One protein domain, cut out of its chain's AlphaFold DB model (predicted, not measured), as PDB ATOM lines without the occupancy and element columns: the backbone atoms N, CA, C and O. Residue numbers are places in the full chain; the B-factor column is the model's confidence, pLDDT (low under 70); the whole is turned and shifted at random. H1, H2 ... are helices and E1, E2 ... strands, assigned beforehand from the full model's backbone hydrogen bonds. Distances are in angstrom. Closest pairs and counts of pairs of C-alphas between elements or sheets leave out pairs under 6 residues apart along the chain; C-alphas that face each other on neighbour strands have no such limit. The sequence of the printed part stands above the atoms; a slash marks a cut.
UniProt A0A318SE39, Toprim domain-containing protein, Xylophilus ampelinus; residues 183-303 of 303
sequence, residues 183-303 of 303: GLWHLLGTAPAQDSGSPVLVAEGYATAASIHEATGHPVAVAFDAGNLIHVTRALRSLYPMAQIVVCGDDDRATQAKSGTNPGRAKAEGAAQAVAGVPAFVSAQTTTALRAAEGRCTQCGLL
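What this domain is: This is residues 183 to 303 of the 303 residues of the protein "Toprim domain-containing protein" of Xylophilus ampelinus (UniProt A0A318SE39). A twisted five-stranded sheet forms the core, covered by H2 and H4 on one face and by H1 on the other, three layers in all. The small helix H3 lies beyond one end of E4, and H5 leads away from the sheet as an arm; residues 295 to 303, of which 295 to 297 belong to H5, stick out free. The 121 printed residues include five named helices and five named strands, in the order E1 E2 H1 E3 H2 E4 H3 H4 E5 H5; the class is mixed, helices and strands. The sheet runs E1 E3 E2 E4 E5 and is mixed, with E1 antiparallel to E3 and the other neighbours parallel. The whole is compact, with a radius of gyration of the C-alphas of 15.4 A, but flat, spanning 49 by 43 by 20 A.

How they stand to each other: E1, residues 186 to 188, is an edge strand, antiparallel to E3, residues 220 to 222, with N 188 and O 220 2.9 A apart. E2, residues 199 to 203, is parallel to E3, with N 221 and O 201 2.8 A apart. H1, residues 206 to 216, is on the sheet over E2, at a height of 7.1 A over the sheet; its closest C-alphas to E3 are those of Tyr 206 and Val 222, 5.7 A. E2, H1 and E3 form a strand-helix-strand unit, two parallel neighbour strands with a helix between, its crossover right-handed. H2, residues 229 to 239, is on the opposite face, also over E2, at 8.6 A. E4, residues 244 to 250, is parallel to E2, with N 248 and O 202 2.7 A apart; E3, H2 and E4 form a split unit, with E2 between its strands, right-handed too. H3, residues 253 to 259, is not on the sheet but is near H4, residues 263 to 273. H4 is on the same face as H2, over E4 and E5, residues 278 to 282, at a height of 8.0 A. E4, H3, H4 and E5 form another right-handed strand-helix-strand unit; N 247 and O 278 are 2.8 A apart. H2 and H4 touch, the closest C-alphas being those of Ile 230 and Ala 271, 4.6 A, at a shallow tilt of 24 degrees, the same way. H5, residues 284 to 297, only just touches H1, by residues 287 to 290 alone, with 3 pairs of C-alphas within 8 A, the closest those of Ser 211 and Thr 287, 6.6 A. Every O i to N i+4 pair is within hydrogen-bond range in H1, H2, H3 and H4, and 8 of 10 are in H5.

Where its parts are: E1 begins at C-alpha 186, (-5.618, -43.175, 17.231). E4, the longest strand, measures 19.3 A from first to last C-alpha, H1 15.1 A, and H2 and H4 15.2 A each. H5, the longest helix, measures 21.1 A and ends at C-alpha 297, (21.739, -45.782, 28.330).

The domain as a whole: The C-alphas of Gly 260 and Leu 303, the two farthest apart, are 52.9 A apart. The printed part has no cut, and no link is long. The pLDDT is under 70 at residues 254 to 255 and 283 to 303.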
ATOM      1  N   GLY A 183     -13.344 -35.804  14.601       93.94
ATOM      2  CA  GLY A 183     -13.569 -36.397  15.917       93.94
ATOM      3  C   GLY A 183     -13.049 -37.823  16.074       93.94
ATOM      4  O   GLY A 183     -13.361 -38.444  17.080       93.94
ATOM      5  N   LEU A 184     -12.295 -38.345  15.102       97.94
ATOM      6  CA  LEU A 184     -11.642 -39.649  15.202       97.94
ATOM      7  C   LEU A 184     -10.176 -39.487  15.600       97.94
ATOM      8  O   LEU A 184      -9.539 -38.504  15.205       97.94
ATOM      9  N   TRP A 185      -9.643 -40.463  16.328       98.50
ATOM     10  CA  TRP A 185      -8.248 -40.486  16.765       98.50
ATOM     11  C   TRP A 185      -7.657 -41.897  16.715       98.50
ATOM     12  O   TRP A 185      -8.373 -42.891  16.576       98.50
ATOM     13  N   HIS A 186      -6.334 -41.963  16.837       98.50
ATOM     14  CA  HIS A 186      -5.618 -43.175  17.231       98.50
ATOM     15  C   HIS A 186      -5.083 -42.988  18.646       98.50
ATOM     16  O   HIS A 186      -4.555 -41.918  18.932       98.50
ATOM     17  N   LEU A 187      -5.210 -43.977  19.526       98.00
ATOM     18  CA  LEU A 187      -4.681 -43.894  20.889       98.00
ATOM     19  C   LEU A 187      -3.426 -44.759  21.010       98.00
ATOM     20  O   LEU A 187      -3.467 -45.954  20.728       98.00
ATOM     21  N   LEU A 188      -2.327 -44.146  21.440       97.81
ATOM     22  CA  LEU A 188      -1.110 -44.841  21.837       97.81
ATOM     23  C   LEU A 188      -1.165 -45.113  23.340       97.81
ATOM     24  O   LEU A 188      -1.545 -44.228  24.109       97.81
ATOM     25  N   GLY A 189      -0.759 -46.317  23.742       94.62
ATOM     26  CA  GLY A 189      -0.850 -46.780  25.123       94.62
ATOM     27  C   GLY A 189      -2.274 -47.151  25.549       94.62
ATOM     28  O   GLY A 189      -3.195 -47.254  24.737       94.62
ATOM     29  N   THR A 190      -2.446 -47.365  26.850       92.44
ATOM     30  CA  THR A 190      -3.724 -47.780  27.441       92.44
ATOM     31  C   THR A 190      -4.558 -46.561  27.815       92.44
ATOM     32  O   THR A 190      -4.064 -45.644  28.470       92.44
ATOM     33  N   ALA A 191      -5.835 -46.559  27.427       87.50
ATOM     34  CA  ALA A 191      -6.786 -45.546  27.869       87.50
ATOM     35  C   ALA A 191      -6.825 -45.454  29.405       87.50
ATOM     36  O   ALA A 191      -6.789 -46.492  30.071       87.50
ATOM     37  N   PRO A 192      -6.915 -44.245  29.986       87.81
ATOM     38  CA  PRO A 192      -7.104 -44.132  31.424       87.81
ATOM     39  C   PRO A 192      -8.488 -44.662  31.822       87.81
ATOM     40  O   PRO A 192      -9.408 -44.732  31.004       87.81
ATOM     41  N   ALA A 193      -8.661 -44.976  33.105       88.25
ATOM     42  CA  ALA A 193      -9.998 -45.191  33.647       88.25
ATOM     43  C   ALA A 193     -10.823 -43.895  33.528       88.25
ATOM     44  O   ALA A 193     -10.285 -42.797  33.713       88.25
ATOM     45  N   GLN A 194     -12.112 -44.017  33.195       85.06
ATOM     46  CA  GLN A 194     -12.995 -42.879  32.882       85.06
ATOM     47  C   GLN A 194     -13.150 -41.877  34.034       85.06
ATOM     48  O   GLN A 194     -13.308 -40.678  33.808       85.06
ATOM     49  N   ASP A 195     -13.062 -42.376  35.258       85.50
ATOM     50  CA  ASP A 195     -13.165 -41.661  36.527       85.50
ATOM     51  C   ASP A 195     -11.802 -41.237  37.102       85.50
ATOM     52  O   ASP A 195     -11.737 -40.609  38.159       85.50
ATOM     53  N   SER A 196     -10.698 -41.539  36.415       89.44
ATOM     54  CA  SER A 196      -9.369 -41.148  36.882       89.44
ATOM     55  C   SER A 196      -8.997 -39.721  36.472       89.44
ATOM     56  O   SER A 196      -9.312 -39.250  35.380       89.44
ATOM     57  N   GLY A 197      -8.238 -39.049  37.340       89.69
ATOM     58  CA  GLY A 197      -7.575 -37.775  37.038       89.69
ATOM     59  C   GLY A 197      -6.316 -37.910  36.173       89.69
ATOM     60  O   GLY A 197      -5.576 -36.940  36.018       89.69
ATOM     61  N   SER A 198      -6.039 -39.108  35.648       92.06
ATOM     62  CA  SER A 198      -4.821 -39.414  34.901       92.06
ATOM     63  C   SER A 198      -4.716 -38.579  33.619       92.06
ATOM     64  O   SER A 198      -5.737 -38.257  33.002       92.06
ATOM     65  N   PRO A 199      -3.497 -38.216  33.191       94.06
ATOM     66  CA  PRO A 199      -3.321 -37.398  32.005       94.06
ATOM     67  C   PRO A 199      -3.650 -38.163  30.716       94.06
ATOM     68  O   PRO A 199      -3.298 -39.332  30.562       94.06
ATOM     69  N   VAL A 200      -4.279 -37.463  29.769       96.25
ATOM     70  CA  VAL A 200      -4.443 -37.892  28.370       96.25
ATOM     71  C   VAL A 200      -3.862 -36.814  27.483       96.25
ATOM     72  O   VAL A 200      -4.364 -35.686  27.430       96.25
ATOM     73  N   LEU A 201      -2.792 -37.159  26.780       97.75
ATOM     74  CA  LEU A 201      -2.114 -36.226  25.900       97.75
ATOM     75  C   LEU A 201      -2.738 -36.315  24.505       97.75
ATOM     76  O   LEU A 201      -3.246 -37.355  24.094       97.75
ATOM     77  N   VAL A 202      -2.706 -35.220  23.755       97.75
ATOM     78  CA  VAL A 202      -3.203 -35.158  22.377       97.75
ATOM     79  C   VAL A 202      -2.144 -34.496  21.520       97.75
ATOM     80  O   VAL A 202      -1.722 -33.391  21.831       97.75
ATOM     81  N   ALA A 203      -1.732 -35.134  20.432       95.62
ATOM     82  CA  ALA A 203      -0.776 -34.576  19.484       95.62
ATOM     83  C   ALA A 203      -1.338 -34.621  18.060       95.62
ATOM     84  O   ALA A 203      -2.202 -35.436  17.733       95.62
ATOM     85  N   GLU A 204      -0.842 -33.746  17.188       92.81
ATOM     86  CA  GLU A 204      -1.308 -33.694  15.803       92.81
ATOM     87  C   GLU A 204      -0.909 -34.955  15.019       92.81
ATOM     88  O   GLU A 204      -1.761 -35.650  14.473       92.81
ATOM     89  N   GLY A 205       0.386 -35.262  14.948       94.00
ATOM     90  CA  GLY A 205       0.911 -36.346  14.120       94.00
ATOM     91  C   GLY A 205       1.341 -37.572  14.919       94.00
ATOM     92  O   GLY A 205       1.810 -37.455  16.047       94.00
ATOM     93  N   TYR A 206       1.282 -38.747  14.286       96.38
ATOM     94  CA  TYR A 206       1.689 -40.012  14.910       96.38
ATOM     95  C   TYR A 206       3.128 -40.001  15.438       96.38
ATOM     96  O   TYR A 206       3.362 -40.431  16.554       96.38
ATOM     97  N   ALA A 207       4.096 -39.483  14.672       93.81
ATOM     98  CA  ALA A 207       5.495 -39.483  15.114       93.81
ATOM     99  C   ALA A 207       5.699 -38.636  16.381       93.81
ATOM    100  O   ALA A 207       6.402 -39.058  17.291       93.81
ATOM    101  N   THR A 208       5.049 -37.470  16.456       93.12
ATOM    102  CA  THR A 208       5.065 -36.621  17.651       93.12
ATOM    103  C   THR A 208       4.391 -37.334  18.822       93.12
ATOM    104  O   THR A 208       4.970 -37.406  19.902       93.12
ATOM    105  N   ALA A 209       3.216 -37.932  18.597       96.06
ATOM    106  CA  ALA A 209       2.502 -38.691  19.622       96.06
ATOM    107  C   ALA A 209       3.323 -39.871  20.160       96.06
ATOM    108  O   ALA A 209       3.406 -40.053  21.368       96.06
ATOM    109  N   ALA A 210       3.963 -40.633  19.271       96.31
ATOM    110  CA  ALA A 210       4.801 -41.770  19.628       96.31
ATOM    111  C   ALA A 210       6.007 -41.332  20.456       96.31
ATOM    112  O   ALA A 210       6.248 -41.910  21.504       96.31
ATOM    113  N   SER A 211       6.700 -40.259  20.069       94.81
ATOM    114  CA  SER A 211       7.815 -39.749  20.877       94.81
ATOM    115  C   SER A 211       7.382 -39.236  22.251       94.81
ATOM    116  O   SER A 211       8.099 -39.433  23.225       94.81
ATOM    117  N   ILE A 212       6.210 -38.601  22.352       94.12
ATOM    118  CA  ILE A 212       5.651 -38.188  23.646       94.12
ATOM    119  C   ILE A 212       5.311 -39.418  24.495       94.12
ATOM    120  O   ILE A 212       5.647 -39.455  25.677       94.12
ATOM    121  N   HIS A 213       4.672 -40.427  23.902       96.12
ATOM    122  CA  HIS A 213       4.320 -41.663  24.594       96.12
ATOM    123  C   HIS A 213       5.569 -42.398  25.089       96.12
ATOM    124  O   HIS A 213       5.626 -42.799  26.244       96.12
ATOM    125  N   GLU A 214       6.594 -42.517  24.249       95.50
ATOM    126  CA  GLU A 214       7.858 -43.175  24.586       95.50
ATOM    127  C   GLU A 214       8.593 -42.456  25.719       95.50
ATOM    128  O   GLU A 214       9.084 -43.115  26.629       95.50
ATOM    129  N   ALA A 215       8.589 -41.120  25.719       92.06
ATOM    130  CA  ALA A 215       9.264 -40.327  26.742       92.06
ATOM    131  C   ALA A 215       8.513 -40.249  28.084       92.06
ATOM    132  O   ALA A 215       9.132 -39.992  29.112       92.06
ATOM    133  N   THR A 216       7.184 -40.398  28.082       93.12
ATOM    134  CA  THR A 216       6.349 -40.151  29.277       93.12
ATOM    135  C   THR A 216       5.630 -41.388  29.805       93.12
ATOM    136  O   THR A 216       5.183 -41.392  30.948       93.12
ATOM    137  N   GLY A 217       5.446 -42.417  28.977       94.50
ATOM    138  CA  GLY A 217       4.586 -43.566  29.259       94.50
ATOM    139  C   GLY A 217       3.082 -43.256  29.282       94.50
ATOM    140  O   GLY A 217       2.274 -44.175  29.400       94.50
ATOM    141  N   HIS A 218       2.667 -41.992  29.154       95.38
ATOM    142  CA  HIS A 218       1.259 -41.597  29.221       95.38
ATOM    143  C   HIS A 218       0.511 -41.869  27.912       95.38
ATOM    144  O   HIS A 218       1.125 -41.817  26.844       95.38
ATOM    145  N   PRO A 219      -0.812 -42.118  27.952       97.06
ATOM    146  CA  PRO A 219      -1.592 -42.308  26.739       97.06
ATOM    147  C   PRO A 219      -1.638 -41.038  25.887       97.06
ATOM    148  O   PRO A 219      -1.863 -39.936  26.399       97.06
ATOM    149  N   VAL A 220      -1.460 -41.203  24.573       98.19
ATOM    150  CA  VAL A 220      -1.426 -40.082  23.621       98.19
ATOM    151  C   VAL A 220      -2.364 -40.331  22.447       98.19
ATOM    152  O   VAL A 220      -2.207 -41.296  21.702       98.19
ATOM    153  N   ALA A 221      -3.329 -39.438  22.248       98.25
ATOM    154  CA  ALA A 221      -4.235 -39.462  21.110       98.25
ATOM    155  C   ALA A 221      -3.650 -38.698  19.909       98.25
ATOM    156  O   ALA A 221      -3.248 -37.540  20.025       98.25
ATOM    157  N   VAL A 222      -3.651 -39.322  18.734       98.31
ATOM    158  CA  VAL A 222      -3.284 -38.710  17.453       98.31
ATOM    159  C   VAL A 222      -4.515 -38.061  16.834       98.31
ATOM    160  O   VAL A 222      -5.477 -38.751  16.498       98.31
ATOM    161  N   ALA A 223      -4.478 -36.744  16.639       97.06
ATOM    162  CA  ALA A 223      -5.568 -35.990  16.020       97.06
ATOM    163  C   ALA A 223      -5.484 -35.926  14.486       97.06
ATOM    164  O   ALA A 223      -6.458 -35.567  13.835       97.06
ATOM    165  N   PHE A 224      -4.351 -36.298  13.896       95.62
ATOM    166  CA  PHE A 224      -4.038 -36.338  12.463       95.62
ATOM    167  C   PHE A 224      -3.877 -34.997  11.738       95.62
ATOM    168  O   PHE A 224      -3.157 -34.956  10.738       95.62
ATOM    169  N   ASP A 225      -4.519 -33.927  12.203       90.62
ATOM    170  CA  ASP A 225      -4.306 -32.559  11.725       90.62
ATOM    171  C   ASP A 225      -4.781 -31.514  12.747       90.62
ATOM    172  O   ASP A 225      -5.623 -31.788  13.609       90.62
ATOM    173  N   ALA A 226      -4.274 -30.287  12.610       86.12
ATOM    174  CA  ALA A 226      -4.584 -29.179  13.509       86.12
ATOM    175  C   ALA A 226      -6.081 -28.823  13.585       86.12
ATOM    176  O   ALA A 226      -6.558 -28.325  14.606       86.12
ATOM    177  N   GLY A 227      -6.840 -29.049  12.506       88.81
ATOM    178  CA  GLY A 227      -8.280 -28.796  12.470       88.81
ATOM    179  C   GLY A 227      -9.075 -29.811  13.289       88.81
ATOM    180  O   GLY A 227     -10.145 -29.487  13.800       88.81
ATOM    181  N   ASN A 228      -8.546 -31.022  13.453       94.38
ATOM    182  CA  ASN A 228      -9.199 -32.096  14.183       94.38
ATOM    183  C   ASN A 228      -8.901 -32.094  15.694       94.38
ATOM    184  O   ASN A 228      -9.670 -32.684  16.453       94.38
ATOM    185  N   LEU A 229      -7.860 -31.382  16.152       93.25
ATOM    186  CA  LEU A 229      -7.493 -31.272  17.575       93.25
ATOM    187  C   LEU A 229      -8.687 -30.908  18.466       93.25
ATOM    188  O   LEU A 229      -8.933 -31.568  19.472       93.25
ATOM    189  N   ILE A 230      -9.473 -29.900  18.081       94.81
ATOM    190  CA  ILE A 230     -10.643 -29.457  18.852       94.81
ATOM    191  C   ILE A 230     -11.747 -30.523  18.927       94.81
ATOM    192  O   ILE A 230     -12.446 -30.641  19.929       94.81
ATOM    193  N   HIS A 231     -11.929 -31.308  17.865       96.31
ATOM    194  CA  HIS A 231     -12.956 -32.345  17.826       96.31
ATOM    195  C   HIS A 231     -12.552 -33.544  18.685       96.31
ATOM    196  O   HIS A 231     -13.372 -34.050  19.447       96.31
ATOM    197  N   VAL A 232     -11.284 -33.953  18.596       97.25
ATOM    198  CA  VAL A 232     -10.723 -35.050  19.392       97.25
ATOM    199  C   VAL A 232     -10.690 -34.685  20.872       97.25
ATOM    200  O   VAL A 232     -11.186 -35.445  21.692       97.25
ATOM    201  N   THR A 233     -10.193 -33.500  21.228       96.94
ATOM    202  CA  THR A 233     -10.149 -33.050  22.633       96.94
ATOM    203  C   THR A 233     -11.537 -32.975  23.266       96.94
ATOM    204  O   THR A 233     -11.699 -33.399  24.406       96.94
ATOM    205  N   ARG A 234     -12.561 -32.513  22.534       97.12
ATOM    206  CA  ARG A 234     -13.955 -32.539  23.013       97.12
ATOM    207  C   ARG A 234     -14.470 -33.957  23.224       97.12
ATOM    208  O   ARG A 234     -15.062 -34.225  24.262       97.12
ATOM    209  N   ALA A 235     -14.227 -34.859  22.272       95.88
ATOM    210  CA  ALA A 235     -14.630 -36.257  22.404       95.88
ATOM    211  C   ALA A 235     -13.955 -36.926  23.614       95.88
ATOM    212  O   ALA A 235     -14.624 -37.593  24.399       95.88
ATOM    213  N   LEU A 236     -12.656 -36.681  23.808       95.81
ATOM    214  CA  LEU A 236     -11.905 -37.179  24.960       95.81
ATOM    215  C   LEU A 236     -12.396 -36.572  26.276       95.81
ATOM    216  O   LEU A 236     -12.521 -37.306  27.244       95.81
ATOM    217  N   ARG A 237     -12.731 -35.277  26.326       95.75
ATOM    218  CA  ARG A 237     -13.313 -34.660  27.531       95.75
ATOM    219  C   ARG A 237     -14.655 -35.282  27.899       95.75
ATOM    220  O   ARG A 237     -14.909 -35.483  29.079       95.75
ATOM    221  N   SER A 238     -15.491 -35.600  26.914       94.88
ATOM    222  CA  SER A 238     -16.751 -36.302  27.168       94.88
ATOM    223  C   SER A 238     -16.533 -37.730  27.679       94.88
ATOM    224  O   SER A 238     -17.293 -38.181  28.526       94.88
ATOM    225  N   LEU A 239     -15.511 -38.433  27.175       94.06
ATOM    226  CA  LEU A 239     -15.173 -39.799  27.597       94.06
ATOM    227  C   LEU A 239     -14.463 -39.876  28.952       94.06
ATOM    228  O   LEU A 239     -14.682 -40.820  29.705       94.06
ATOM    229  N   TYR A 240     -13.610 -38.897  29.244       94.38
ATOM    230  CA  TYR A 240     -12.771 -38.837  30.436       94.38
ATOM    231  C   TYR A 240     -12.975 -37.482  31.134       94.38
ATOM    232  O   TYR A 240     -12.099 -36.610  31.073       94.38
ATOM    233  N   PRO A 241     -14.133 -37.253  31.785       94.44
ATOM    234  CA  PRO A 241     -14.466 -35.948  32.352       94.44
ATOM    235  C   PRO A 241     -13.443 -35.454  33.375       94.44
ATOM    236  O   PRO A 241     -13.178 -34.254  33.424       94.44
ATOM    237  N   MET A 242     -12.829 -36.370  34.133       94.00
ATOM    238  CA  MET A 242     -11.854 -36.055  35.184       94.00
ATOM    239  C   MET A 242     -10.398 -36.015  34.705       94.00
ATOM    240  O   MET A 242      -9.553 -35.459  35.405       94.00
ATOM    241  N   ALA A 243     -10.093 -36.541  33.516       94.12
ATOM    242  CA  ALA A 243      -8.718 -36.630  33.036       94.12
ATOM    243  C   ALA A 243      -8.078 -35.250  32.820       94.12
ATOM    244  O   ALA A 243      -8.722 -34.283  32.387       94.12
ATOM    245  N   GLN A 244      -6.770 -35.169  33.045       95.12
ATOM    246  CA  GLN A 244      -5.985 -33.996  32.670       95.12
ATOM    247  C   GLN A 244      -5.681 -34.045  31.169       95.12
ATOM    248  O   GLN A 244      -4.787 -34.759  30.722       95.12
ATOM    249  N   ILE A 245      -6.442 -33.296  30.368       96.50
ATOM    250  CA  ILE A 245      -6.221 -33.238  28.919       96.50
ATOM    251  C   ILE A 245      -5.085 -32.268  28.616       96.50
ATOM    252  O   ILE A 245      -5.195 -31.073  28.900       96.50
ATOM    253  N   VAL A 246      -4.023 -32.773  27.993       97.06
ATOM    254  CA  VAL A 246      -2.852 -31.980  27.604       97.06
ATOM    255  C   VAL A 246      -2.720 -31.972  26.085       97.06
ATOM    256  O   VAL A 246      -2.525 -33.012  25.462       97.06
ATOM    257  N   VAL A 247      -2.813 -30.800  25.461       96.62
ATOM    258  CA  VAL A 247      -2.727 -30.663  24.001       96.62
ATOM    259  C   VAL A 247      -1.313 -30.258  23.611       96.62
ATOM    260  O   VAL A 247      -0.877 -29.139  23.864       96.62
ATOM    261  N   CYS A 248      -0.604 -31.188  22.988       93.50
ATOM    262  CA  CYS A 248       0.782 -31.062  22.578       93.50
ATOM    263  C   CYS A 248       0.862 -30.485  21.158       93.50
ATOM    264  O   CYS A 248       0.533 -31.163  20.181       93.50
ATOM    265  N   GLY A 249       1.286 -29.227  21.049       85.06
ATOM    266  CA  GLY A 249       1.558 -28.559  19.776       85.06
ATOM    267  C   GLY A 249       3.050 -28.537  19.447       85.06
ATOM    268  O   GLY A 249       3.885 -28.443  20.347       85.06
ATOM    269  N   ASP A 250       3.392 -28.574  18.161       78.06
ATOM    270  CA  ASP A 250       4.773 -28.357  17.720       78.06
ATOM    271  C   ASP A 250       5.152 -26.866  17.882       78.06
ATOM    272  O   ASP A 250       4.466 -25.972  17.373       78.06
ATOM    273  N   ASP A 251       6.263 -26.576  18.571       74.56
ATOM    274  CA  ASP A 251       6.834 -25.221  18.685       74.56
ATOM    275  C   ASP A 251       7.726 -24.902  17.475       74.56
ATOM    276  O   ASP A 251       8.951 -24.787  17.591       74.56
ATOM    277  N   ASP A 252       7.136 -24.806  16.279       73.12
ATOM    278  CA  ASP A 252       7.890 -24.470  15.067       73.12
ATOM    279  C   ASP A 252       8.245 -22.971  15.005       73.12
ATOM    280  O   ASP A 252       7.642 -22.160  14.291       73.12
ATOM    281  N   ARG A 253       9.281 -22.608  15.765       70.62
ATOM    282  CA  ARG A 253       9.850 -21.254  15.797       70.62
ATOM    283  C   ARG A 253      10.416 -20.814  14.448       70.62
ATOM    284  O   ARG A 253      10.456 -19.618  14.175       70.62
ATOM    285  N   ALA A 254      10.828 -21.750  13.591       65.75
ATOM    286  CA  ALA A 254      11.322 -21.430  12.254       65.75
ATOM    287  C   ALA A 254      10.173 -21.001  11.329       65.75
ATOM    288  O   ALA A 254      10.321 -20.039  10.573       65.75
ATOM    289  N   THR A 255       9.018 -21.666  11.424       66.44
ATOM    290  CA  THR A 255       7.789 -21.217  10.757       66.44
ATOM    291  C   THR A 255       7.338 -19.867  11.306       66.44
ATOM    292  O   THR A 255       7.078 -18.961  10.515       66.44
ATOM    293  N   GLN A 256       7.360 -19.671  12.629       74.69
ATOM    294  CA  GLN A 256       7.016 -18.384  13.245       74.69
ATOM    295  C   GLN A 256       7.910 -17.235  12.771       74.69
ATOM    296  O   GLN A 256       7.404 -16.161  12.457       74.69
ATOM    297  N   ALA A 257       9.220 -17.459  12.666       70.19
ATOM    298  CA  ALA A 257      10.157 -16.450  12.183       70.19
ATOM    299  C   ALA A 257       9.893 -16.040  10.722       70.19
ATOM    300  O   ALA A 257      10.174 -14.907  10.345       70.19
ATOM    301  N   LYS A 258       9.341 -16.943   9.900       72.06
ATOM    302  CA  LYS A 258       9.051 -16.687   8.478       72.06
ATOM    303  C   LYS A 258       7.671 -16.081   8.234       72.06
ATOM    304  O   LYS A 258       7.536 -15.230   7.364       72.06
ATOM    305  N   SER A 259       6.645 -16.549   8.943       72.50
ATOM    306  CA  SER A 259       5.244 -16.173   8.693       72.50
ATOM    307  C   SER A 259       4.660 -15.218   9.739       72.50
ATOM    308  O   SER A 259       3.508 -14.808   9.607       72.50
ATOM    309  N   GLY A 260       5.398 -14.926  10.815       77.44
ATOM    310  CA  GLY A 260       4.908 -14.177  11.976       77.44
ATOM    311  C   GLY A 260       3.907 -14.947  12.846       77.44
ATOM    312  O   GLY A 260       3.428 -14.414  13.843       77.44
ATOM    313  N   THR A 261       3.579 -16.198  12.503       75.88
ATOM    314  CA  THR A 261       2.578 -17.007  13.211       75.88
ATOM    315  C   THR A 261       3.092 -18.419  13.471       75.88
ATOM    316  O   THR A 261       3.804 -18.995  12.653       75.88
ATOM    317  N   ASN A 262       2.695 -19.009  14.602       78.94
ATOM    318  CA  ASN A 262       2.862 -20.439  14.861       78.94
ATOM    319  C   ASN A 262       1.471 -21.103  14.891       78.94
ATOM    320  O   ASN A 262       0.829 -21.144  15.946       78.94
ATOM    321  N   PRO A 263       0.961 -21.582  13.739       78.12
ATOM    322  CA  PRO A 263      -0.367 -22.185  13.661       78.12
ATOM    323  C   PRO A 263      -0.526 -23.418  14.554       78.12
ATOM    324  O   PRO A 263      -1.598 -23.599  15.125       78.12
ATOM    325  N   GLY A 264       0.523 -24.239  14.698       76.19
ATOM    326  CA  GLY A 264       0.504 -25.435  15.546       76.19
ATOM    327  C   GLY A 264       0.274 -25.075  17.012       76.19
ATOM    328  O   GLY A 264      -0.634 -25.608  17.652       76.19
ATOM    329  N   ARG A 265       1.011 -24.075  17.503       85.50
ATOM    330  CA  ARG A 265       0.824 -23.509  18.841       85.50
ATOM    331  C   ARG A 265      -0.571 -22.921  19.043       85.50
ATOM    332  O   ARG A 265      -1.273 -23.343  19.954       85.50
ATOM    333  N   ALA A 266      -1.002 -22.017  18.164       86.12
ATOM    334  CA  ALA A 266      -2.303 -21.355  18.297       86.12
ATOM    335  C   ALA A 266      -3.478 -22.354  18.280       86.12
ATOM    336  O   ALA A 266      -4.470 -22.186  18.992       86.12
ATOM    337  N   LYS A 267      -3.381 -23.421  17.475       87.06
ATOM    338  CA  LYS A 267      -4.401 -24.478  17.413       87.06
ATOM    339  C   LYS A 267      -4.393 -25.365  18.653       87.06
ATOM    340  O   LYS A 267      -5.475 -25.691  19.138       87.06
ATOM    341  N   ALA A 268      -3.218 -25.715  19.177       89.38
ATOM    342  CA  ALA A 268      -3.103 -26.456  20.428       89.38
ATOM    343  C   ALA A 268      -3.666 -25.657  21.616       89.38
ATOM    344  O   ALA A 268      -4.466 -26.192  22.379       89.38
ATOM    345  N   GLU A 269      -3.340 -24.364  21.713       92.00
ATOM    346  CA  GLU A 269      -3.875 -23.450  22.734       92.00
ATOM    347  C   GLU A 269      -5.401 -23.354  22.657       92.00
ATOM    348  O   GLU A 269      -6.087 -23.586  23.653       92.00
ATOM    349  N   GLY A 270      -5.948 -23.089  21.465       91.94
ATOM    350  CA  GLY A 270      -7.396 -22.994  21.279       91.94
ATOM    351  C   GLY A 270      -8.132 -24.305  21.578       91.94
ATOM    352  O   GLY A 270      -9.220 -24.283  22.155       91.94
ATOM    353  N   ALA A 271      -7.547 -25.453  21.220       92.62
ATOM    354  CA  ALA A 271      -8.115 -26.761  21.535       92.62
ATOM    355  C   ALA A 271      -8.081 -27.057  23.042       92.62
ATOM    356  O   ALA A 271      -9.094 -27.491  23.586       92.62
ATOM    357  N   ALA A 272      -6.963 -26.774  23.720       93.88
ATOM    358  CA  ALA A 272      -6.833 -26.940  25.164       93.88
ATOM    359  C   ALA A 272      -7.839 -26.061  25.919       93.88
ATOM    360  O   ALA A 272      -8.600 -26.557  26.750       93.88
ATOM    361  N   GLN A 273      -7.916 -24.774  25.571       94.50
ATOM    362  CA  GLN A 273      -8.818 -23.822  26.218       94.50
ATOM    363  C   GLN A 273     -10.285 -24.256  26.119       94.50
ATOM    364  O   GLN A 273     -11.028 -24.167  27.095       94.50
ATOM    365  N   ALA A 274     -10.704 -24.779  24.966       93.00
ATOM    366  CA  ALA A 274     -12.086 -25.186  24.734       93.00
ATOM    367  C   ALA A 274     -12.558 -26.383  25.580       93.00
ATOM    368  O   ALA A 274     -13.757 -26.666  25.591       93.00
ATOM    369  N   VAL A 275     -11.646 -27.097  26.248       94.31
ATOM    370  CA  VAL A 275     -11.956 -28.270  27.084       94.31
ATOM    371  C   VAL A 275     -11.378 -28.176  28.497       94.31
ATOM    372  O   VAL A 275     -11.265 -29.201  29.177       94.31
ATOM    373  N   ALA A 276     -10.983 -26.968  28.922       94.56
ATOM    374  CA  ALA A 276     -10.257 -26.733  30.173       94.56
ATOM    375  C   ALA A 276      -9.032 -27.663  30.326       94.56
ATOM    376  O   ALA A 276      -8.797 -28.254  31.376       94.56
ATOM    377  N   GLY A 277      -8.307 -27.868  29.225       94.25
ATOM    378  CA  GLY A 277      -7.046 -28.600  29.173       94.25
ATOM    379  C   GLY A 277      -5.834 -27.671  29.235       94.25
ATOM    380  O   GLY A 277      -5.965 -26.448  29.307       94.25
ATOM    381  N   VAL A 278      -4.644 -28.262  29.155       94.94
ATOM    382  CA  VAL A 278      -3.360 -27.550  29.228       94.94
ATOM    383  C   VAL A 278      -2.629 -27.656  27.888       94.94
ATOM    384  O   VAL A 278      -2.443 -28.770  27.397       94.94
ATOM    385  N   PRO A 279      -2.197 -26.550  27.260       93.44
ATOM    386  CA  PRO A 279      -1.312 -26.633  26.111       93.44
ATOM    387  C   PRO A 279       0.118 -26.952  26.564       93.44
ATOM    388  O   PRO A 279       0.634 -26.348  27.503       93.44
ATOM    389  N   ALA A 280       0.774 -27.873  25.869       91.81
ATOM    390  CA  ALA A 280       2.195 -28.159  26.020       91.81
ATOM    391  C   ALA A 280       2.874 -28.024  24.656       91.81
ATOM    392  O   ALA A 280       2.294 -28.388  23.632       91.81
ATOM    393  N   PHE A 281       4.097 -27.502  24.623       86.62
ATOM    394  CA  PHE A 281       4.807 -27.296  23.365       86.62
ATOM    395  C   PHE A 281       6.076 -28.119  23.319       86.62
ATOM    396  O   PHE A 281       6.938 -28.009  24.191       86.62
ATOM    397  N   VAL A 282       6.178 -28.942  22.281       73.56
ATOM    398  CA  VAL A 282       7.353 -29.769  22.023       73.56
ATOM    399  C   VAL A 282       8.209 -29.092  20.961       73.56
ATOM    400  O   VAL A 282       7.719 -28.695  19.905       73.56
ATOM    401  N   SER A 283       9.501 -28.926  21.243       68.19
ATOM    402  CA  SER A 283      10.450 -28.461  20.233       68.19
ATOM    403  C   SER A 283      11.035 -29.658  19.485       68.19
ATOM    404  O   SER A 283      11.253 -30.719  20.073       68.19
ATOM    405  N   ALA A 284      11.369 -29.479  18.203       59.03
ATOM    406  CA  ALA A 284      12.057 -30.513  17.425       59.03
ATOM    407  C   ALA A 284      13.375 -30.969  18.089       59.03
ATOM    408  O   ALA A 284      13.752 -32.134  17.984       59.03
ATOM    409  N   GLN A 285      14.046 -30.070  18.821       53.12
ATOM    410  CA  GLN A 285      15.271 -30.368  19.566       53.12
ATOM    411  C   GLN A 285      15.005 -31.239  20.800       53.12
ATOM    412  O   GLN A 285      15.801 -32.126  21.087       53.12
ATOM    413  N   THR A 286      13.881 -31.042  21.495       55.66
ATOM    414  CA  THR A 286      13.485 -31.841  22.668       55.66
ATOM    415  C   THR A 286      13.223 -33.294  22.274       55.66
ATOM    416  O   THR A 286      13.703 -34.210  22.936       55.66
ATOM    417  N   THR A 287      12.547 -33.508  21.142       53.59
ATOM    418  CA  THR A 287      12.271 -34.846  20.602       53.59
ATOM    419  C   THR A 287      13.558 -35.575  20.202       53.59
ATOM    420  O   THR A 287      13.703 -36.760  20.478       53.59
ATOM    421  N   THR A 288      14.531 -34.877  19.604       51.84
ATOM    422  CA  THR A 288      15.850 -35.449  19.272       51.84
ATOM    423  C   THR A 288      16.722 -35.685  20.511       51.84
ATOM    424  O   THR A 288      17.432 -36.686  20.577       51.84
ATOM    425  N   ALA A 289      16.671 -34.795  21.505       47.91
ATOM    426  CA  ALA A 289      17.472 -34.893  22.725       47.91
ATOM    427  C   ALA A 289      17.035 -36.051  23.637       47.91
ATOM    428  O   ALA A 289      17.900 -36.759  24.152       47.91
ATOM    429  N   LEU A 290      15.723 -36.289  23.780       49.28
ATOM    430  CA  LEU A 290      15.184 -37.457  24.494       49.28
ATOM    431  C   LEU A 290      15.685 -38.770  23.865       49.28
ATOM    432  O   LEU A 290      16.183 -39.645  24.566       49.28
ATOM    433  N   ARG A 291      15.706 -38.847  22.529       52.25
ATOM    434  CA  ARG A 291      16.214 -40.012  21.779       52.25
ATOM    435  C   ARG A 291      17.719 -40.242  21.946       52.25
ATOM    436  O   ARG A 291      18.171 -41.380  22.018       52.25
ATOM    437  N   ALA A 292      18.514 -39.172  22.017       48.84
ATOM    438  CA  ALA A 292      19.958 -39.277  22.243       48.84
ATOM    439  C   ALA A 292      20.305 -39.727  23.674       48.84
ATOM    440  O   ALA A 292      21.382 -40.277  23.899       48.84
ATOM    441  N   ALA A 293      19.425 -39.479  24.649       45.56
ATOM    442  CA  ALA A 293      19.599 -39.944  26.021       45.56
ATOM    443  C   ALA A 293      19.331 -41.454  26.156       45.56
ATOM    444  O   ALA A 293      20.112 -42.142  26.808       45.56
ATOM    445  N   GLU A 294      18.316 -41.985  25.468       48.75
ATOM    446  CA  GLU A 294      18.014 -43.427  25.453       48.75
ATOM    447  C   GLU A 294      19.114 -44.250  24.759       48.75
ATOM    448  O   GLU A 294      19.525 -45.286  25.278       48.75
ATOM    449  N   GLY A 295      19.680 -43.753  23.650       40.28
ATOM    450  CA  GLY A 295      20.789 -44.415  22.943       40.28
ATOM    451  C   GLY A 295      22.133 -44.426  23.690       40.28
ATOM    452  O   GLY A 295      23.027 -45.180  23.320       40.28
ATOM    453  N   ARG A 296      22.291 -43.611  24.744       40.28
ATOM    454  CA  ARG A 296      23.465 -43.649  25.639       40.28
ATOM    455  C   ARG A 296      23.274 -44.588  26.831       40.28
ATOM    456  O   ARG A 296      24.262 -45.033  27.405       40.28
ATOM    457  N   CYS A 297      22.032 -44.915  27.190       35.50
ATOM    458  CA  CYS A 297      21.739 -45.782  28.330       35.50
ATOM    459  C   CYS A 297      21.995 -47.271  28.024       35.50
ATOM    460  O   CYS A 297      22.290 -48.036  28.933       35.50
ATOM    461  N   THR A 298      21.968 -47.685  26.754       38.97
ATOM    462  CA  THR A 298      22.322 -49.054  26.328       38.97
ATOM    463  C   THR A 298      23.828 -49.308  26.218       38.97
ATOM    464  O   THR A 298      24.232 -50.451  26.024       38.97
ATOM    465  N   GLN A 299      24.671 -48.280  26.374       38.31
ATOM    466  CA  GLN A 299      26.134 -48.410  26.323       38.31
ATOM    467  C   GLN A 299      26.807 -48.306  27.708       38.31
ATOM    468  O   GLN A 299      28.024 -48.452  27.817       38.31
ATOM    469  N   CYS A 300      26.027 -48.119  28.779       36.44
ATOM    470  CA  CYS A 300      26.502 -48.136  30.162       36.44
ATOM    471  C   CYS A 300      25.628 -49.070  31.008       36.44
ATOM    472  O   CYS A 300      24.652 -48.645  31.613       36.44
ATOM    473  N   GLY A 301      25.999 -50.349  31.042       28.41
ATOM    474  CA  GLY A 301      25.356 -51.364  31.877       28.41
ATOM    475  C   GLY A 301      26.187 -52.640  31.944       28.41
ATOM    476  O   GLY A 301      25.729 -53.701  31.541       28.41
ATOM    477  N   LEU A 302      27.443 -52.494  32.370       31.42
ATOM    478  CA  LEU A 302      28.272 -53.571  32.905       31.42
ATOM    479  C   LEU A 302      27.905 -53.738  34.390       31.42
ATOM    480  O   LEU A 302      27.849 -52.726  35.094       31.42
ATOM    481  N   LEU A 303      27.775 -55.008  34.798       33.66
ATOM    482  CA  LEU A 303      27.409 -55.588  36.107       33.66
ATOM    483  C   LEU A 303      25.911 -55.823  36.337       33.66
ATOM    484  O   LEU A 303      25.176 -54.860  36.635       33.66
TER     485      LEU A 303